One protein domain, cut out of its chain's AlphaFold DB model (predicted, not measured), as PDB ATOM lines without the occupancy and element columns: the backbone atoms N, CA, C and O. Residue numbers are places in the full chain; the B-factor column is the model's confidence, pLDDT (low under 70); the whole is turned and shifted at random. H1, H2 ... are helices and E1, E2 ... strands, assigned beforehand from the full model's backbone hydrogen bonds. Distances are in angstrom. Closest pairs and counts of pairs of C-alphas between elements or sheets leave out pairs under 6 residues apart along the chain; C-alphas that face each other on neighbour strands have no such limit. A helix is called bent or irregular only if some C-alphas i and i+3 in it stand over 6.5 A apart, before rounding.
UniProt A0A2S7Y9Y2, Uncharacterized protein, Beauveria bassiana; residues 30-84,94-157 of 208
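AT A GLANCE: This is residues 30 to 84 and 94 to 157 of the 208 residues of an uncharacterized protein of Beauveria bassiana (UniProt A0A2S7Y9Y2). A long helix, H3, runs slantwise through the middle of a flat model, grazing a strongly twisted three-stranded sheet, E3 E4 E5, with its first residues and passing a small pair of strands, E1 and E2, farther along. H2 lies near H3 on the side away from the three-stranded sheet, H1 lies out at one end of the model, and H4 follows at the far end of H3. The printed part has 119 residues, with four named helices and five named strands in the order H1 E1 H2 E2 E3 E4 E5 H3 H4; the larger sheet is antiparallel in the order E3 E4 E5, E1 and E2 are parallel, and the class is mixed, helices and strands. The whole is only just compact, close to loose, with a radius of gyration of the C-alphas of 16.2 A, and spans 49 by 41 by 23 A, only just flat.

IN THESE COORDINATES: H1, residues 30 to 39, begins at C-alpha 30 at (-39.933, 19.180, 5.858) and is 14.3 A long. E1 is residues 44 to 48, H2 residues 59 to 63, E2 residues 67 to 69 and E3 residues 77 to 81. E4, residues 100 to 107, is 21.1 A long and bends by 55 degrees at residue 104. E5, residues 115 to 120, is 16.2 A long. H3, residues 133 to 150, is 25.7 A long and begins at C-alpha 133 at (-43.842, 30.005, 23.705). H4, residues 153 to 157, is irregular, with C-alphas 154 and 157 7.6 A apart, and ends at C-alpha 157 at (-20.553, 13.561, 45.171).

HOW THE PARTS SIT: E4 is the inner strand of its sheet. E3 and E4 are antiparallel, with N 81 and O 104 2.8 A apart, within hydrogen-bond range. E4 and E5 form a hairpin, with N 103 and O 117 2.8 A apart, within the same range. H3 only grazes this sheet with its residues 133 to 137; the closest C-alphas of E5 and H3 are those of Phe 120 and Ala 134, 6.4 A apart. E1, H2 and E2 make a strand-helix-strand unit, two parallel neighbour strands with a helix between them along the chain, with a right-handed crossover; N 45 and O 67 are 2.8 A apart, within hydrogen-bond range. The closest C-alphas of E2 and H3 are those of Leu 67 and Ala 142, 4.5 A apart. H2 and H3 are close but not clearly touching, their closest C-alphas being those of Phe 62 and Leu 143 at 6.6 A. H1 and H3 are also close but not clearly touching, with the C-alphas of Met 39 and Gln 135 7.1 A apart, at a steep tilt of 58 degrees, the same way. H4 is close to H3 but not clearly touching, with the C-alphas of Glu 149 and Thr 155 closest at 7.7 A. In H1, H2 and H3 every O i to N i+4 pair is within hydrogen-bond range; in H4 it is 0 of 1, and 1 of 2 for O i to N i+3.

THE WHOLE: The C-alphas farthest apart, those of Arg 30 and Gly 109, are 50.4 A apart. Residues 85 to 93 are not printed, and C-alphas 84 and 94 are 7.0 A apart across this cut. The link from E5 to H3, 12 residues, is long. The mean pLDDT of the printed part is 90.7, and residue 94 is under 70.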
ATOM      1  N   ARG A  30     -40.648  20.046   4.900       88.69
ATOM      2  CA  ARG A  30     -39.933  19.180   5.858       88.69
ATOM      3  C   ARG A  30     -39.509  19.935   7.116       88.69
ATOM      4  O   ARG A  30     -39.626  19.405   8.218       88.69
ATOM      5  N   ASP A  31     -39.020  21.162   6.965       87.56
ATOM      6  CA  ASP A  31     -38.623  21.997   8.097       87.56
ATOM      7  C   ASP A  31     -39.833  22.431   8.939       87.56
ATOM      8  O   ASP A  31     -39.737  22.458  10.166       87.56
ATOM      9  N   ALA A  32     -40.973  22.727   8.307       86.50
ATOM     10  CA  ALA A  32     -42.234  23.017   8.985       86.50
ATOM     11  C   ALA A  32     -42.770  21.798   9.751       86.50
ATOM     12  O   ALA A  32     -43.049  21.917  10.944       86.50
ATOM     13  N   ASP A  33     -42.816  20.627   9.113       88.44
ATOM     14  CA  ASP A  33     -43.250  19.366   9.725       88.44
ATOM     15  C   ASP A  33     -42.362  19.010  10.926       88.44
ATOM     16  O   ASP A  33     -42.859  18.660  11.999       88.44
ATOM     17  N   ARG A  34     -41.036  19.176  10.792       87.75
ATOM     18  CA  ARG A  34     -40.089  18.972  11.898       87.75
ATOM     19  C   ARG A  34     -40.346  19.942  13.050       87.75
ATOM     20  O   ARG A  34     -40.346  19.511  14.201       87.75
ATOM     21  N   ARG A  35     -40.568  21.233  12.771       86.31
ATOM     22  CA  ARG A  35     -40.897  22.227  13.811       86.31
ATOM     23  C   ARG A  35     -42.197  21.869  14.529       86.31
ATOM     24  O   ARG A  35     -42.212  21.850  15.755       86.31
ATOM     25  N   HIS A  36     -43.245  21.508  13.793       87.00
ATOM     26  CA  HIS A  36     -44.508  21.062  14.385       87.00
ATOM     27  C   HIS A  36     -44.340  19.815  15.254       87.00
ATOM     28  O   HIS A  36     -44.895  19.762  16.350       87.00
ATOM     29  N   ALA A  37     -43.553  18.834  14.810       88.12
ATOM     30  CA  ALA A  37     -43.266  17.646  15.606       88.12
ATOM     31  C   ALA A  37     -42.539  17.995  16.916       88.12
ATOM     32  O   ALA A  37     -42.900  17.473  17.969       88.12
ATOM     33  N   MET A  38     -41.569  18.918  16.877       87.62
ATOM     34  CA  MET A  38     -40.877  19.395  18.080       87.62
ATOM     35  C   MET A  38     -41.832  20.092  19.059       87.62
ATOM     36  O   MET A  38     -41.763  19.836  20.258       87.62
ATOM     37  N   MET A  39     -42.776  20.900  18.564       90.25
ATOM     38  CA  MET A  39     -43.756  21.588  19.418       90.25
ATOM     39  C   MET A  39     -44.759  20.649  20.104       90.25
ATOM     40  O   MET A  39     -45.408  21.043  21.068       90.25
ATOM     41  N   ARG A  40     -44.873  19.400  19.636       87.88
ATOM     42  CA  ARG A  40     -45.729  18.362  20.235       87.88
ATOM     43  C   ARG A  40     -45.002  17.476  21.243       87.88
ATOM     44  O   ARG A  40     -45.630  16.608  21.846       87.88
ATOM     45  N   GLN A  41     -43.692  17.649  21.416       90.94
ATOM     46  CA  GLN A  41     -42.957  16.883  22.414       90.94
ATOM     47  C   GLN A  41     -43.402  17.274  23.830       90.94
ATOM     48  O   GLN A  41     -43.537  18.469  24.107       90.94
ATOM     49  N   PRO A  42     -43.592  16.301  24.740       93.62
ATOM     50  CA  PRO A  42     -43.917  16.591  26.130       93.62
ATOM     51  C   PRO A  42     -42.846  17.461  26.794       93.62
ATOM     52  O   PRO A  42     -41.658  17.147  26.734       93.62
ATOM     53  N   PHE A  43     -43.279  18.526  27.462       95.06
ATOM     54  CA  PHE A  43     -42.407  19.483  28.157       95.06
ATOM     55  C   PHE A  43     -42.863  19.775  29.595       95.06
ATOM     56  O   PHE A  43     -42.243  20.574  30.292       95.06
ATOM     57  N   LEU A  44     -43.937  19.122  30.037       94.81
ATOM     58  CA  LEU A  44     -44.453  19.168  31.399       94.81
ATOM     59  C   LEU A  44     -44.330  17.789  32.040       94.81
ATOM     60  O   LEU A  44     -44.337  16.756  31.362       94.81
ATOM     61  N   GLU A  45     -44.229  17.790  33.357       93.56
ATOM     62  CA  GLU A  45     -44.170  16.610  34.196       93.56
ATOM     63  C   GLU A  45     -45.159  16.756  35.361       93.56
ATOM     64  O   GLU A  45     -45.125  17.736  36.100       93.56
ATOM     65  N   GLU A  46     -46.027  15.756  35.554       92.50
ATOM     66  CA  GLU A  46     -47.074  15.788  36.592       92.50
ATOM     67  C   GLU A  46     -46.536  15.681  38.024       92.50
ATOM     68  O   GLU A  46     -47.247  16.002  38.978       92.50
ATOM     69  N   ARG A  47     -45.288  15.228  38.194       93.56
ATOM     70  CA  ARG A  47     -44.653  15.167  39.510       93.56
ATOM     71  C   ARG A  47     -44.497  16.580  40.070       93.56
ATOM     72  O   ARG A  47     -44.041  17.481  39.369       93.56
ATOM     73  N   LEU A  48     -44.857  16.750  41.339       93.31
ATOM     74  CA  LEU A  48     -44.734  18.027  42.035       93.31
ATOM     75  C   LEU A  48     -43.260  18.381  42.250       93.31
ATOM     76  O   LEU A  48     -42.427  17.503  42.486       93.31
ATOM     77  N   LEU A  49     -42.952  19.671  42.171       91.56
ATOM     78  CA  LEU A  49     -41.669  20.209  42.604       91.56
ATOM     79  C   LEU A  49     -41.685  20.376  44.129       91.56
ATOM     80  O   LEU A  49     -42.277  21.327  44.639       91.56
ATOM     81  N   THR A  50     -41.049  19.452  44.844       88.81
ATOM     82  CA  THR A  50     -40.941  19.441  46.311       88.81
ATOM     83  C   THR A  50     -39.524  19.045  46.731       88.81
ATOM     84  O   THR A  50     -38.765  18.509  45.927       88.81
ATOM     85  N   GLU A  51     -39.134  19.315  47.979       85.12
ATOM     86  CA  GLU A  51     -37.777  19.000  48.465       85.12
ATOM     87  C   GLU A  51     -37.474  17.492  48.471       85.12
ATOM     88  O   GLU A  51     -36.349  17.088  48.182       85.12
ATOM     89  N   ASP A  52     -38.480  16.660  48.751       86.94
ATOM     90  CA  ASP A  52     -38.414  15.191  48.747       86.94
ATOM     91  C   ASP A  52     -38.470  14.582  47.337       86.94
ATOM     92  O   ASP A  52     -38.188  13.399  47.145       86.94
ATOM     93  N   ASN A  53     -38.787  15.398  46.332       86.94
ATOM     94  CA  ASN A  53     -38.767  15.021  44.930       86.94
ATOM     95  C   ASN A  53     -38.016  16.102  44.131       86.94
ATOM     96  O   ASN A  53     -38.655  16.924  43.462       86.94
ATOM     97  N   PRO A  54     -36.667  16.097  44.156       89.81
ATOM     98  CA  PRO A  54     -35.840  17.062  43.436       89.81
ATOM     99  C   PRO A  54     -35.712  16.737  41.936       89.81
ATOM    100  O   PRO A  54     -35.831  15.561  41.549       89.81
ATOM    101  N   PRO A  55     -35.504  17.744  41.063       91.12
ATOM    102  CA  PRO A  55     -35.184  17.549  39.645       91.12
ATOM    103  C   PRO A  55     -34.065  16.516  39.444       91.12
ATOM    104  O   PRO A  55     -33.133  16.449  40.233       91.12
ATOM    105  N   ASN A  56     -34.132  15.693  38.394       91.44
ATOM    106  CA  ASN A  56     -33.001  14.829  38.053       91.44
ATOM    107  C   ASN A  56     -32.011  15.592  37.164       91.44
ATOM    108  O   ASN A  56     -32.408  16.280  36.223       91.44
ATOM    109  N   CYS A  57     -30.721  15.418  37.432       96.19
ATOM    110  CA  CYS A  57     -29.648  16.115  36.725       96.19
ATOM    111  C   CYS A  57     -28.943  15.225  35.695       96.19
ATOM    112  O   CYS A  57     -27.806  15.488  35.323       96.19
ATOM    113  N   THR A  58     -29.596  14.174  35.196       97.12
ATOM    114  CA  THR A  58     -28.993  13.302  34.178       97.12
ATOM    115  C   THR A  58     -28.906  14.000  32.823       97.12
ATOM    116  O   THR A  58     -29.731  14.848  32.474       97.12
ATOM    117  N   LEU A  59     -27.957  13.581  31.992       97.19
ATOM    118  CA  LEU A  59     -27.774  14.083  30.633       97.19
ATOM    119  C   LEU A  59     -29.045  13.919  29.791       97.19
ATOM    120  O   LEU A  59     -29.370  14.777  28.971       97.19
ATOM    121  N   ALA A  60     -29.773  12.816  29.982       96.50
ATOM    122  CA  ALA A  60     -31.052  12.589  29.315       96.50
ATOM    123  C   ALA A  60     -32.091  13.651  29.715       96.50
ATOM    124  O   ALA A  60     -32.765  14.202  28.848       96.50
ATOM    125  N   ALA A  61     -32.164  13.992  31.003       95.38
ATOM    126  CA  ALA A  61     -33.090  14.998  31.504       95.38
ATOM    127  C   ALA A  61     -32.727  16.421  31.047       95.38
ATOM    128  O   ALA A  61     -33.623  17.220  30.802       95.38
ATOM    129  N   PHE A  62     -31.439  16.734  30.871       96.31
ATOM    130  CA  PHE A  62     -30.996  18.000  30.266       96.31
ATOM    131  C   PHE A  62     -31.278  18.078  28.755       96.31
ATOM    132  O   PHE A  62     -31.460  19.165  28.208       96.31
ATOM    133  N   LYS A  63     -31.295  16.937  28.049       94.50
ATOM    134  CA  LYS A  63     -31.638  16.873  26.615       94.50
ATOM    135  C   LYS A  63     -33.139  17.005  26.365       94.50
ATOM    136  O   LYS A  63     -33.524  17.569  25.343       94.50
ATOM    137  N   GLU A  64     -33.957  16.502  27.281       94.19
ATOM    138  CA  GLU A  64     -35.420  16.547  27.217       94.19
ATOM    139  C   GLU A  64     -36.008  17.139  28.509       94.19
ATOM    140  O   GLU A  64     -36.664  16.426  29.275       94.19
ATOM    141  N   PRO A  65     -35.772  18.436  28.782       95.69
ATOM    142  CA  PRO A  65     -36.188  19.051  30.032       95.69
ATOM    143  C   PRO A  65     -37.714  19.144  30.110       95.69
ATOM    144  O   PRO A  65     -38.380  19.594  29.172       95.69
ATOM    145  N   ARG A  66     -38.271  18.720  31.249       95.62
ATOM    146  CA  ARG A  66     -39.710  18.763  31.532       95.62
ATOM    147  C   ARG A  66     -39.956  19.492  32.836       95.62
ATOM    148  O   ARG A  66     -39.364  19.154  33.857       95.62
ATOM    149  N   LEU A  67     -40.826  20.493  32.791       95.31
ATOM    150  CA  LEU A  67     -41.128  21.310  33.953       95.31
ATOM    151  C   LEU A  67     -42.017  20.536  34.918       95.31
ATOM    152  O   LEU A  67     -43.107  20.101  34.543       95.31
ATOM    153  N   ARG A  68     -41.564  20.410  36.164       94.38
ATOM    154  CA  ARG A  68     -42.368  19.822  37.233       94.38
ATOM    155  C   ARG A  68     -43.529  20.711  37.622       94.38
ATOM    156  O   ARG A  68     -43.455  21.939  37.560       94.38
ATOM    157  N   LYS A  69     -44.596  20.066  38.072       92.94
ATOM    158  CA  LYS A  69     -45.821  20.729  38.486       92.94
ATOM    159  C   LYS A  69     -45.562  21.621  39.699       92.94
ATOM    160  O   LYS A  69     -44.971  21.192  40.691       92.94
ATOM    161  N   CYS A  70     -46.024  22.865  39.609       90.88
ATOM    162  CA  CYS A  70     -45.997  23.805  40.723       90.88
ATOM    163  C   CYS A  70     -46.781  23.218  41.915       90.88
ATOM    164  O   CYS A  70     -47.904  22.747  41.706       90.88
ATOM    165  N   PRO A  71     -46.232  23.235  43.145       90.38
ATOM    166  CA  PRO A  71     -46.935  22.726  44.321       90.38
ATOM    167  C   PRO A  71     -48.075  23.645  44.780       90.38
ATOM    168  O   PRO A  71     -48.957  23.203  45.515       90.38
ATOM    169  N   PHE A  72     -48.073  24.909  44.350       90.81
ATOM    170  CA  PHE A  72     -49.103  25.875  44.709       90.81
ATOM    171  C   PHE A  72     -50.327  25.739  43.811       90.81
ATOM    172  O   PHE A  72     -50.221  25.594  42.590       90.81
ATOM    173  N   LYS A  73     -51.504  25.830  44.422       90.06
ATOM    174  CA  LYS A  73     -52.781  25.841  43.717       90.06
ATOM    175  C   LYS A  73     -53.206  27.270  43.390       90.06
ATOM    176  O   LYS A  73     -52.848  28.221  44.079       90.06
ATOM    177  N   PHE A  74     -54.007  27.415  42.338       89.75
ATOM    178  CA  PHE A  74     -54.528  28.717  41.912       89.75
ATOM    179  C   PHE A  74     -55.429  29.382  42.963       89.75
ATOM    180  O   PHE A  74     -55.385  30.598  43.108       89.75
ATOM    181  N   ASP A  75     -56.209  28.602  43.713       92.50
ATOM    182  CA  ASP A  75     -57.083  29.098  44.787       92.50
ATOM    183  C   ASP A  75     -56.311  29.618  46.011       92.50
ATOM    184  O   ASP A  75     -56.880  30.334  46.826       92.50
ATOM    185  N   GLN A  76     -55.011  29.327  46.108       93.44
ATOM    186  CA  GLN A  76     -54.131  29.854  47.151       93.44
ATOM    187  C   GLN A  76     -53.539  31.223  46.797       93.44
ATOM    188  O   GLN A  76     -52.797  31.778  47.605       93.44
ATOM    189  N   ILE A  77     -53.790  31.775  45.604       94.19
ATOM    190  CA  ILE A  77     -53.263  33.095  45.236       94.19
ATOM    191  C   ILE A  77     -53.912  34.157  46.133       94.19
ATOM    192  O   ILE A  77     -55.098  34.449  46.019       94.19
ATOM    193  N   SER A  78     -53.109  34.772  46.999       93.38
ATOM    194  CA  SER A  78     -53.552  35.777  47.976       93.38
ATOM    195  C   SER A  78     -53.237  37.209  47.553       93.38
ATOM    196  O   SER A  78     -53.812  38.162  48.075       93.38
ATOM    197  N   ARG A  79     -52.314  37.383  46.600       91.69
ATOM    198  CA  ARG A  79     -51.927  38.689  46.060       91.69
ATOM    199  C   ARG A  79     -51.574  38.575  44.587       91.69
ATOM    200  O   ARG A  79     -50.822  37.681  44.209       91.69
ATOM    201  N   VAL A  80     -52.027  39.546  43.803       92.06
ATOM    202  CA  VAL A  80     -51.621  39.768  42.412       92.06
ATOM    203  C   VAL A  80     -51.227  41.235  42.270       92.06
ATOM    204  O   VAL A  80     -51.960  42.113  42.716       92.06
ATOM    205  N   ASP A  81     -50.063  41.494  41.689       89.62
ATOM    206  CA  ASP A  81     -49.521  42.835  41.485       89.62
ATOM    207  C   ASP A  81     -48.787  42.914  40.135       89.62
ATOM    208  O   ASP A  81     -48.412  41.895  39.539       89.62
ATOM    209  N   LYS A  82     -48.578  44.136  39.647       86.88
ATOM    210  CA  LYS A  82     -47.725  44.395  38.486       86.88
ATOM    211  C   LYS A  82     -46.267  44.139  38.863       86.88
ATOM    212  O   LYS A  82     -45.855  44.380  40.000       86.88
ATOM    213  N   ILE A  83     -45.474  43.657  37.911       84.81
ATOM    214  CA  ILE A  83     -44.024  43.550  38.104       84.81
ATOM    215  C   ILE A  83     -43.414  44.952  37.989       84.81
ATOM    216  O   ILE A  83     -42.635  45.358  38.852       84.81
ATOM    217  N   THR A  84     -43.836  45.728  36.989       81.44
ATOM    218  CA  THR A  84     -43.402  47.111  36.778       81.44
ATOM    219  C   THR A  84     -44.454  48.088  37.309       81.44
ATOM    220  O   THR A  84     -45.486  48.327  36.681       81.44
ATOM    221  N   CYS A  94     -43.376  47.056  29.575       69.50
ATOM    222  CA  CYS A  94     -44.602  46.358  29.927       69.50
ATOM    223  C   CYS A  94     -44.252  44.977  30.495       69.50
ATOM    224  O   CYS A  94     -43.226  44.396  30.151       69.50
ATOM    225  N   ASP A  95     -45.102  44.454  31.377       81.25
ATOM    226  CA  ASP A  95     -44.878  43.149  32.012       81.25
ATOM    227  C   ASP A  95     -45.213  41.973  31.070       81.25
ATOM    228  O   ASP A  95     -45.167  40.808  31.472       81.25
ATOM    229  N   GLY A  96     -45.531  42.264  29.805       83.62
ATOM    230  CA  GLY A  96     -45.853  41.286  28.775       83.62
ATOM    231  C   GLY A  96     -45.161  41.547  27.442       83.62
ATOM    232  O   GLY A  96     -44.307  42.414  27.304       83.62
ATOM    233  N   GLY A  97     -45.516  40.743  26.449       86.19
ATOM    234  CA  GLY A  97     -44.951  40.796  25.109       86.19
ATOM    235  C   GLY A  97     -45.690  39.861  24.159       86.19
ATOM    236  O   GLY A  97     -46.838  39.493  24.408       86.19
ATOM    237  N   LEU A  98     -45.012  39.454  23.083       86.81
ATOM    238  CA  LEU A  98     -45.579  38.559  22.064       86.81
ATOM    239  C   LEU A  98     -46.002  37.192  22.616       86.81
ATOM    240  O   LEU A  98     -46.909  36.583  22.068       86.81
ATOM    241  N   ASP A  99     -45.380  36.742  23.705       90.12
ATOM    242  CA  ASP A  99     -45.574  35.392  24.244       90.12
ATOM    243  C   ASP A  99     -46.630  35.318  25.354       90.12
ATOM    244  O   ASP A  99     -47.096  34.232  25.701       90.12
ATOM    245  N   GLY A 100     -46.959  36.447  25.985       92.19
ATOM    246  CA  GLY A 100     -47.787  36.444  27.184       92.19
ATOM    247  C   GLY A 100     -47.632  37.675  28.065       92.19
ATOM    248  O   GLY A 100     -46.996  38.661  27.693       92.19
ATOM    249  N   TRP A 101     -48.171  37.577  29.278       92.56
ATOM    250  CA  TRP A 101     -48.067  38.586  30.328       92.56
ATOM    251  C   TRP A 101     -47.614  37.969  31.649       92.56
ATOM    252  O   TRP A 101     -48.048  36.878  32.012       92.56
ATOM    253  N   ASN A 102     -46.762  38.677  32.384       92.19
ATOM    254  CA  ASN A 102     -46.245  38.246  33.674       92.19
ATOM    255  C   ASN A 102     -46.878  39.046  34.813       92.19
ATOM    256  O   ASN A 102     -47.046  40.262  34.730       92.19
ATOM    257  N   TRP A 103     -47.181  38.360  35.907       91.38
ATOM    258  CA  TRP A 103     -47.749  38.945  37.115       91.38
ATOM    259  C   TRP A 103     -46.895  38.592  38.320       91.38
ATOM    260  O   TRP A 103     -46.427  37.461  38.450       91.38
ATOM    261  N   LYS A 104     -46.733  39.545  39.236       92.06
ATOM    262  CA  LYS A 104     -46.161  39.285  40.554       92.06
ATOM    263  C   LYS A 104     -47.257  38.686  41.426       92.06
ATOM    264  O   LYS A 104     -48.277  39.332  41.647       92.06
ATOM    265  N   VAL A 105     -47.061  37.477  41.944       93.50
ATOM    266  CA  VAL A 105     -48.072  36.797  42.766       93.50
ATOM    267  C   VAL A 105     -47.533  36.378  44.131       93.50
ATOM    268  O   VAL A 105     -46.332  36.174  44.326       93.50
ATOM    269  N   GLY A 106     -48.432  36.309  45.107       93.19
ATOM    270  CA  GLY A 106     -48.202  35.702  46.415       93.19
ATOM    271  C   GLY A 106     -49.194  34.568  46.649       93.19
ATOM    272  O   GLY A 106     -50.317  34.632  46.153       93.19
ATOM    273  N   PHE A 107     -48.775  33.559  47.409       92.81
ATOM    274  CA  PHE A 107     -49.623  32.442  47.817       92.81
ATOM    275  C   PHE A 107     -49.861  32.496  49.330       92.81
ATOM    276  O   PHE A 107     -48.951  32.822  50.096       92.81
ATOM    277  N   GLU A 108     -51.092  32.236  49.763       91.75
ATOM    278  CA  GLU A 108     -51.481  32.194  51.172       91.75
ATOM    279  C   GLU A 108     -50.645  31.167  51.947       91.75
ATOM    280  O   GLU A 108     -50.435  30.046  51.491       91.75
ATOM    281  N   GLY A 109     -50.139  31.562  53.120       87.31
ATOM    282  CA  GLY A 109     -49.341  30.686  53.983       87.31
ATOM    283  C   GLY A 109     -47.934  30.353  53.467       87.31
ATOM    284  O   GLY A 109     -47.223  29.600  54.128       87.31
ATOM    285  N   VAL A 110     -47.500  30.909  52.329       86.69
ATOM    286  CA  VAL A 110     -46.183  30.624  51.735       86.69
ATOM    287  C   VAL A 110     -45.196  31.758  52.008       86.69
ATOM    288  O   VAL A 110     -45.347  32.882  51.525       86.69
ATOM    289  N   THR A 111     -44.122  31.445  52.733       77.12
ATOM    290  CA  THR A 111     -42.938  32.306  52.870       77.12
ATOM    291  C   THR A 111     -41.947  32.001  51.746       77.12
ATOM    292  O   THR A 111     -41.643  30.838  51.513       77.12
ATOM    293  N   GLY A 112     -41.427  33.019  51.052       73.69
ATOM    294  CA  GLY A 112     -40.448  32.832  49.962       73.69
ATOM    295  C   GLY A 112     -40.813  33.484  48.625       73.69
ATOM    296  O   GLY A 112     -40.034  33.408  47.683       73.69
ATOM    297  N   GLY A 113     -41.970  34.151  48.544       77.56
ATOM    298  CA  GLY A 113     -42.304  35.022  47.416       77.56
ATOM    299  C   GLY A 113     -41.505  36.339  47.407       77.56
ATOM    300  O   GLY A 113     -40.728  36.609  48.325       77.56
ATOM    301  N   PRO A 114     -41.741  37.216  46.415       83.25
ATOM    302  CA  PRO A 114     -42.789  37.121  45.397       83.25
ATOM    303  C   PRO A 114     -42.487  36.092  44.299       83.25
ATOM    304  O   PRO A 114     -41.341  35.914  43.906       83.25
ATOM    305  N   PHE A 115     -43.536  35.459  43.775       89.38
ATOM    306  CA  PHE A 115     -43.452  34.567  42.617       89.38
ATOM    307  C   PHE A 115     -43.867  35.306  41.342       89.38
ATOM    308  O   PHE A 115     -44.498  36.364  41.407       89.38
ATOM    309  N   VAL A 116     -43.544  34.728  40.186       91.06
ATOM    310  CA  VAL A 116     -44.005  35.215  38.882       91.06
ATOM    311  C   VAL A 116     -44.964  34.199  38.272       91.06
ATOM    312  O   VAL A 116     -44.621  33.028  38.133       91.06
ATOM    313  N   LEU A 117     -46.156  34.659  37.894       92.62
ATOM    314  CA  LEU A 117     -47.117  33.906  37.095       92.62
ATOM    315  C   LEU A 117     -47.083  34.434  35.660       92.62
ATOM    316  O   LEU A 117     -47.465  35.580  35.422       92.62
ATOM    317  N   LYS A 118     -46.650  33.600  34.711       93.50
ATOM    318  CA  LYS A 118     -46.725  33.904  33.279       93.50
ATOM    319  C   LYS A 118     -48.000  33.306  32.693       93.50
ATOM    320  O   LYS A 118     -48.219  32.101  32.786       93.50
ATOM    321  N   LEU A 119     -48.822  34.154  32.090       92.94
ATOM    322  CA  LEU A 119     -49.976  33.762  31.293       92.94
ATOM    323  C   LEU A 119     -49.590  33.840  29.818       92.94
ATOM    324  O   LEU A 119     -49.133  34.887  29.367       92.94
ATOM    325  N   PHE A 120     -49.756  32.742  29.089       94.44
ATOM    326  CA  PHE A 120     -49.452  32.658  27.660       94.44
ATOM    327  C   PHE A 120     -50.695  32.964  26.827       94.44
ATOM    328  O   PHE A 120     -51.803  32.612  27.231       94.44
ATOM    329  N   TRP A 121     -50.511  33.607  25.671       92.44
ATOM    330  CA  TRP A 121     -51.616  33.862  24.737       92.44
ATOM    331  C   TRP A 121     -52.077  32.587  24.032       92.44
ATOM    332  O   TRP A 121     -53.277  32.377  23.866       92.44
ATOM    333  N   ASP A 122     -51.127  31.714  23.696       91.25
ATOM    334  CA  ASP A 122     -51.381  30.434  23.046       91.25
ATOM    335  C   ASP A 122     -51.357  29.293  24.069       91.25
ATOM    336  O   ASP A 122     -50.373  29.100  24.791       91.25
ATOM    337  N   TYR A 123     -52.431  28.504  24.109       86.12
ATOM    338  CA  TYR A 123     -52.515  27.280  24.917       86.12
ATOM    339  C   TYR A 123     -52.198  26.009  24.106       86.12
ATOM    340  O   TYR A 123     -51.947  24.952  24.684       86.12
ATOM    341  N   GLU A 124     -52.163  26.119  22.776       90.25
ATOM    342  CA  GLU A 124     -51.795  25.065  21.829       90.25
ATOM    343  C   GLU A 124     -50.628  25.524  20.937       90.25
ATOM    344  O   GLU A 124     -50.425  26.727  20.764       90.25
ATOM    345  N   PRO A 125     -49.848  24.593  20.352       90.94
ATOM    346  CA  PRO A 125     -48.802  24.946  19.399       90.94
ATOM    347  C   PRO A 125     -49.337  25.788  18.227       90.94
ATOM    348  O   PRO A 125     -50.224  25.308  17.514       90.94
ATOM    349  N   PRO A 126     -48.780  26.986  17.970       88.94
ATOM    350  CA  PRO A 126     -49.206  27.808  16.845       88.94
ATOM    351  C   PRO A 126     -48.769  27.195  15.507       88.94
ATOM    352  O   PRO A 126     -47.906  26.310  15.438       88.94
ATOM    353  N   GLU A 127     -49.354  27.684  14.416       84.62
ATOM    354  CA  GLU A 127     -48.887  27.353  13.071       84.62
ATOM    355  C   GLU A 127     -47.516  27.983  12.782       84.62
ATOM    356  O   GLU A 127     -47.134  29.027  13.321       84.62
ATOM    357  N   THR A 128     -46.753  27.356  11.885       76.06
ATOM    358  CA  THR A 128     -45.496  27.942  11.410       76.06
ATOM    359  C   THR A 128     -45.719  29.331  10.799       76.06
ATOM    360  O   THR A 128     -46.705  29.515  10.089       76.06
ATOM    361  N   PRO A 129     -44.784  30.286  10.972       79.56
ATOM    362  CA  PRO A 129     -43.399  30.103  11.424       79.56
ATOM    363  C   PRO A 129     -43.162  30.308  12.930       79.56
ATOM    364  O   PRO A 129     -42.002  30.332  13.344       79.56
ATOM    365  N   TYR A 130     -44.211  30.464  13.735       84.75
ATOM    366  CA  TYR A 130     -44.083  30.792  15.155       84.75
ATOM    367  C   TYR A 130     -43.659  29.575  15.989       84.75
ATOM    368  O   TYR A 130     -43.902  28.427  15.616       84.75
ATOM    369  N   TYR A 131     -42.968  29.824  17.104       88.62
ATOM    370  CA  TYR A 131     -42.636  28.789  18.084       88.62
ATOM    371  C   TYR A 131     -43.710  28.724  19.169       88.62
ATOM    372  O   TYR A 131     -44.377  29.714  19.452       88.62
ATOM    373  N   PHE A 132     -43.837  27.578  19.838       94.19
ATOM    374  CA  PHE A 132     -44.738  27.456  20.978       94.19
ATOM    375  C   PHE A 132     -44.099  28.036  22.250       94.19
ATOM    376  O   PHE A 132     -43.245  27.400  22.875       94.19
ATOM    377  N   ALA A 133     -44.481  29.260  22.619       93.75
ATOM    378  CA  ALA A 133     -43.842  30.005  23.705       93.75
ATOM    379  C   ALA A 133     -43.916  29.299  25.065       93.75
ATOM    380  O   ALA A 133     -42.902  29.214  25.762       93.75
ATOM    381  N   ALA A 134     -45.071  28.718  25.406       94.31
ATOM    382  CA  ALA A 134     -45.244  27.973  26.651       94.31
ATOM    383  C   ALA A 134     -44.250  26.807  26.761       94.31
ATOM    384  O   ALA A 134     -43.587  26.656  27.785       94.31
ATOM    385  N   GLN A 135     -44.059  26.040  25.680       95.31
ATOM    386  CA  GLN A 135     -43.076  24.956  25.657       95.31
ATOM    387  C   GLN A 135     -41.656  25.472  25.921       95.31
ATOM    388  O   GLN A 135     -40.945  24.907  26.752       95.31
ATOM    389  N   ARG A 136     -41.236  26.538  25.229       93.62
ATOM    390  CA  ARG A 136     -39.877  27.093  25.356       93.62
ATOM    391  C   ARG A 136     -39.595  27.591  26.770       93.62
ATOM    392  O   ARG A 136     -38.545  27.277  27.325       93.62
ATOM    393  N   GLU A 137     -40.538  28.317  27.357       94.19
ATOM    394  CA  GLU A 137     -40.392  28.857  28.709       94.19
ATOM    395  C   GLU A 137     -40.407  27.763  29.774       94.19
ATOM    396  O   GLU A 137     -39.587  27.783  30.690       94.19
ATOM    397  N   CYS A 138     -41.268  26.753  29.633       95.25
ATOM    398  CA  CYS A 138     -41.271  25.614  30.544       95.25
ATOM    399  C   CYS A 138     -39.966  24.811  30.469       95.25
ATOM    400  O   CYS A 138     -39.429  24.431  31.507       95.25
ATOM    401  N   GLN A 139     -39.418  24.594  29.271       95.94
ATOM    402  CA  GLN A 139     -38.122  23.929  29.102       95.94
ATOM    403  C   GLN A 139     -36.980  24.733  29.736       95.94
ATOM    404  O   GLN A 139     -36.143  24.156  30.426       95.94
ATOM    405  N   ASN A 140     -36.967  26.058  29.567       94.75
ATOM    406  CA  ASN A 140     -35.985  26.924  30.221       94.75
ATOM    407  C   ASN A 140     -36.113  26.864  31.752       94.75
ATOM    408  O   ASN A 140     -35.114  26.693  32.447       94.75
ATOM    409  N   ALA A 141     -37.334  26.953  32.284       94.38
ATOM    410  CA  ALA A 141     -37.586  26.855  33.718       94.38
ATOM    411  C   ALA A 141     -37.167  25.489  34.288       94.38
ATOM    412  O   ALA A 141     -36.582  25.429  35.367       94.38
ATOM    413  N   ALA A 142     -37.395  24.400  33.549       95.94
ATOM    414  CA  ALA A 142     -36.948  23.063  33.927       95.94
ATOM    415  C   ALA A 142     -35.414  22.955  33.967       95.94
ATOM    416  O   ALA A 142     -34.867  22.446  34.942       95.94
ATOM    417  N   LEU A 143     -34.714  23.507  32.970       96.50
ATOM    418  CA  LEU A 143     -33.248  23.565  32.976       96.50
ATOM    419  C   LEU A 143     -32.721  24.367  34.172       96.50
ATOM    420  O   LEU A 143     -31.771  23.938  34.818       96.50
ATOM    421  N   LEU A 144     -33.352  25.492  34.518       94.31
ATOM    422  CA  LEU A 144     -32.973  26.281  35.695       94.31
ATOM    423  C   LEU A 144     -33.200  25.516  37.008       94.31
ATOM    424  O   LEU A 144     -32.359  25.593  37.902       94.31
ATOM    425  N   GLN A 145     -34.292  24.749  37.119       92.88
ATOM    426  CA  GLN A 145     -34.533  23.857  38.260       92.88
ATOM    427  C   GLN A 145     -33.428  22.798  38.381       92.88
ATOM    428  O   GLN A 145     -32.912  22.572  39.473       92.88
ATOM    429  N   GLN A 146     -33.031  22.187  37.264       95.81
ATOM    430  CA  GLN A 146     -31.958  21.190  37.226       95.81
ATOM    431  C   GLN A 146     -30.590  21.798  37.559       95.81
ATOM    432  O   GLN A 146     -29.845  21.226  38.346       95.81
ATOM    433  N   MET A 147     -30.262  22.976  37.021       96.25
ATOM    434  CA  MET A 147     -29.025  23.686  37.363       96.25
ATOM    435  C   MET A 147     -28.968  24.043  38.848       96.25
ATOM    436  O   MET A 147     -27.927  23.881  39.478       96.25
ATOM    437  N   HIS A 148     -30.084  24.510  39.416       93.75
ATOM    438  CA  HIS A 148     -30.161  24.817  40.838       93.75
ATOM    439  C   HIS A 148     -29.934  23.567  41.696       93.75
ATOM    440  O   HIS A 148     -29.131  23.604  42.625       93.75
ATOM    441  N   GLU A 149     -30.579  22.452  41.348       94.62
ATOM    442  CA  GLU A 149     -30.402  21.168  42.030       94.62
ATOM    443  C   GLU A 149     -28.959  20.647  41.919       94.62
ATOM    444  O   GLU A 149     -28.375  20.225  42.914       94.62
ATOM    445  N   ALA A 150     -28.336  20.748  40.741       96.44
ATOM    446  CA  ALA A 150     -26.953  20.323  40.516       96.44
ATOM    447  C   ALA A 150     -25.919  21.091  41.362       96.44
ATOM    448  O   ALA A 150     -24.810  20.601  41.567       96.44
ATOM    449  N   LEU A 151     -26.264  22.284  41.852       95.88
ATOM    450  CA  LEU A 151     -25.401  23.094  42.713       95.88
ATOM    451  C   LEU A 151     -25.634  22.855  44.208       95.88
ATOM    452  O   LEU A 151     -24.935  23.443  45.037       95.88
ATOM    453  N   ARG A 152     -26.597  22.008  44.583       93.94
ATOM    454  CA  ARG A 152     -26.863  21.714  45.991       93.94
ATOM    455  C   ARG A 152     -25.721  20.922  46.633       93.94
ATOM    456  O   ARG A 152     -25.197  20.003  45.993       93.94
ATOM    457  N   PRO A 153     -25.395  21.189  47.914       93.31
ATOM    458  CA  PRO A 153     -24.378  20.437  48.650       93.31
ATOM    459  C   PRO A 153     -24.621  18.924  48.650       93.31
ATOM    460  O   PRO A 153     -23.671  18.148  48.567       93.31
ATOM    461  N   GLU A 154     -25.889  18.501  48.674       93.00
ATOM    462  CA  GLU A 154     -26.280  17.086  48.678       93.00
ATOM    463  C   GLU A 154     -25.853  16.334  47.409       93.00
ATOM    464  O   GLU A 154     -25.730  15.113  47.441       93.00
ATOM    465  N   THR A 155     -25.593  17.045  46.306       93.38
ATOM    466  CA  THR A 155     -25.154  16.447  45.035       93.38
ATOM    467  C   THR A 155     -23.649  16.586  44.798       93.38
ATOM    468  O   THR A 155     -23.162  16.290  43.707       93.38
ATOM    469  N   ALA A 156     -22.874  17.054  45.784       91.88
ATOM    470  CA  ALA A 156     -21.437  17.301  45.629       91.88
ATOM    471  C   ALA A 156     -20.636  16.040  45.239       91.88
ATOM    472  O   ALA A 156     -19.577  16.139  44.614       91.88
ATOM    473  N   ASP A 157     -21.152  14.844  45.546       95.00
ATOM    474  CA  ASP A 157     -20.553  13.561  45.171       95.00
ATOM    475  C   ASP A 157     -20.411  13.391  43.649       95.00
ATOM    476  O   ASP A 157     -19.449  12.751  43.201       95.00
TER     477      ASP A 157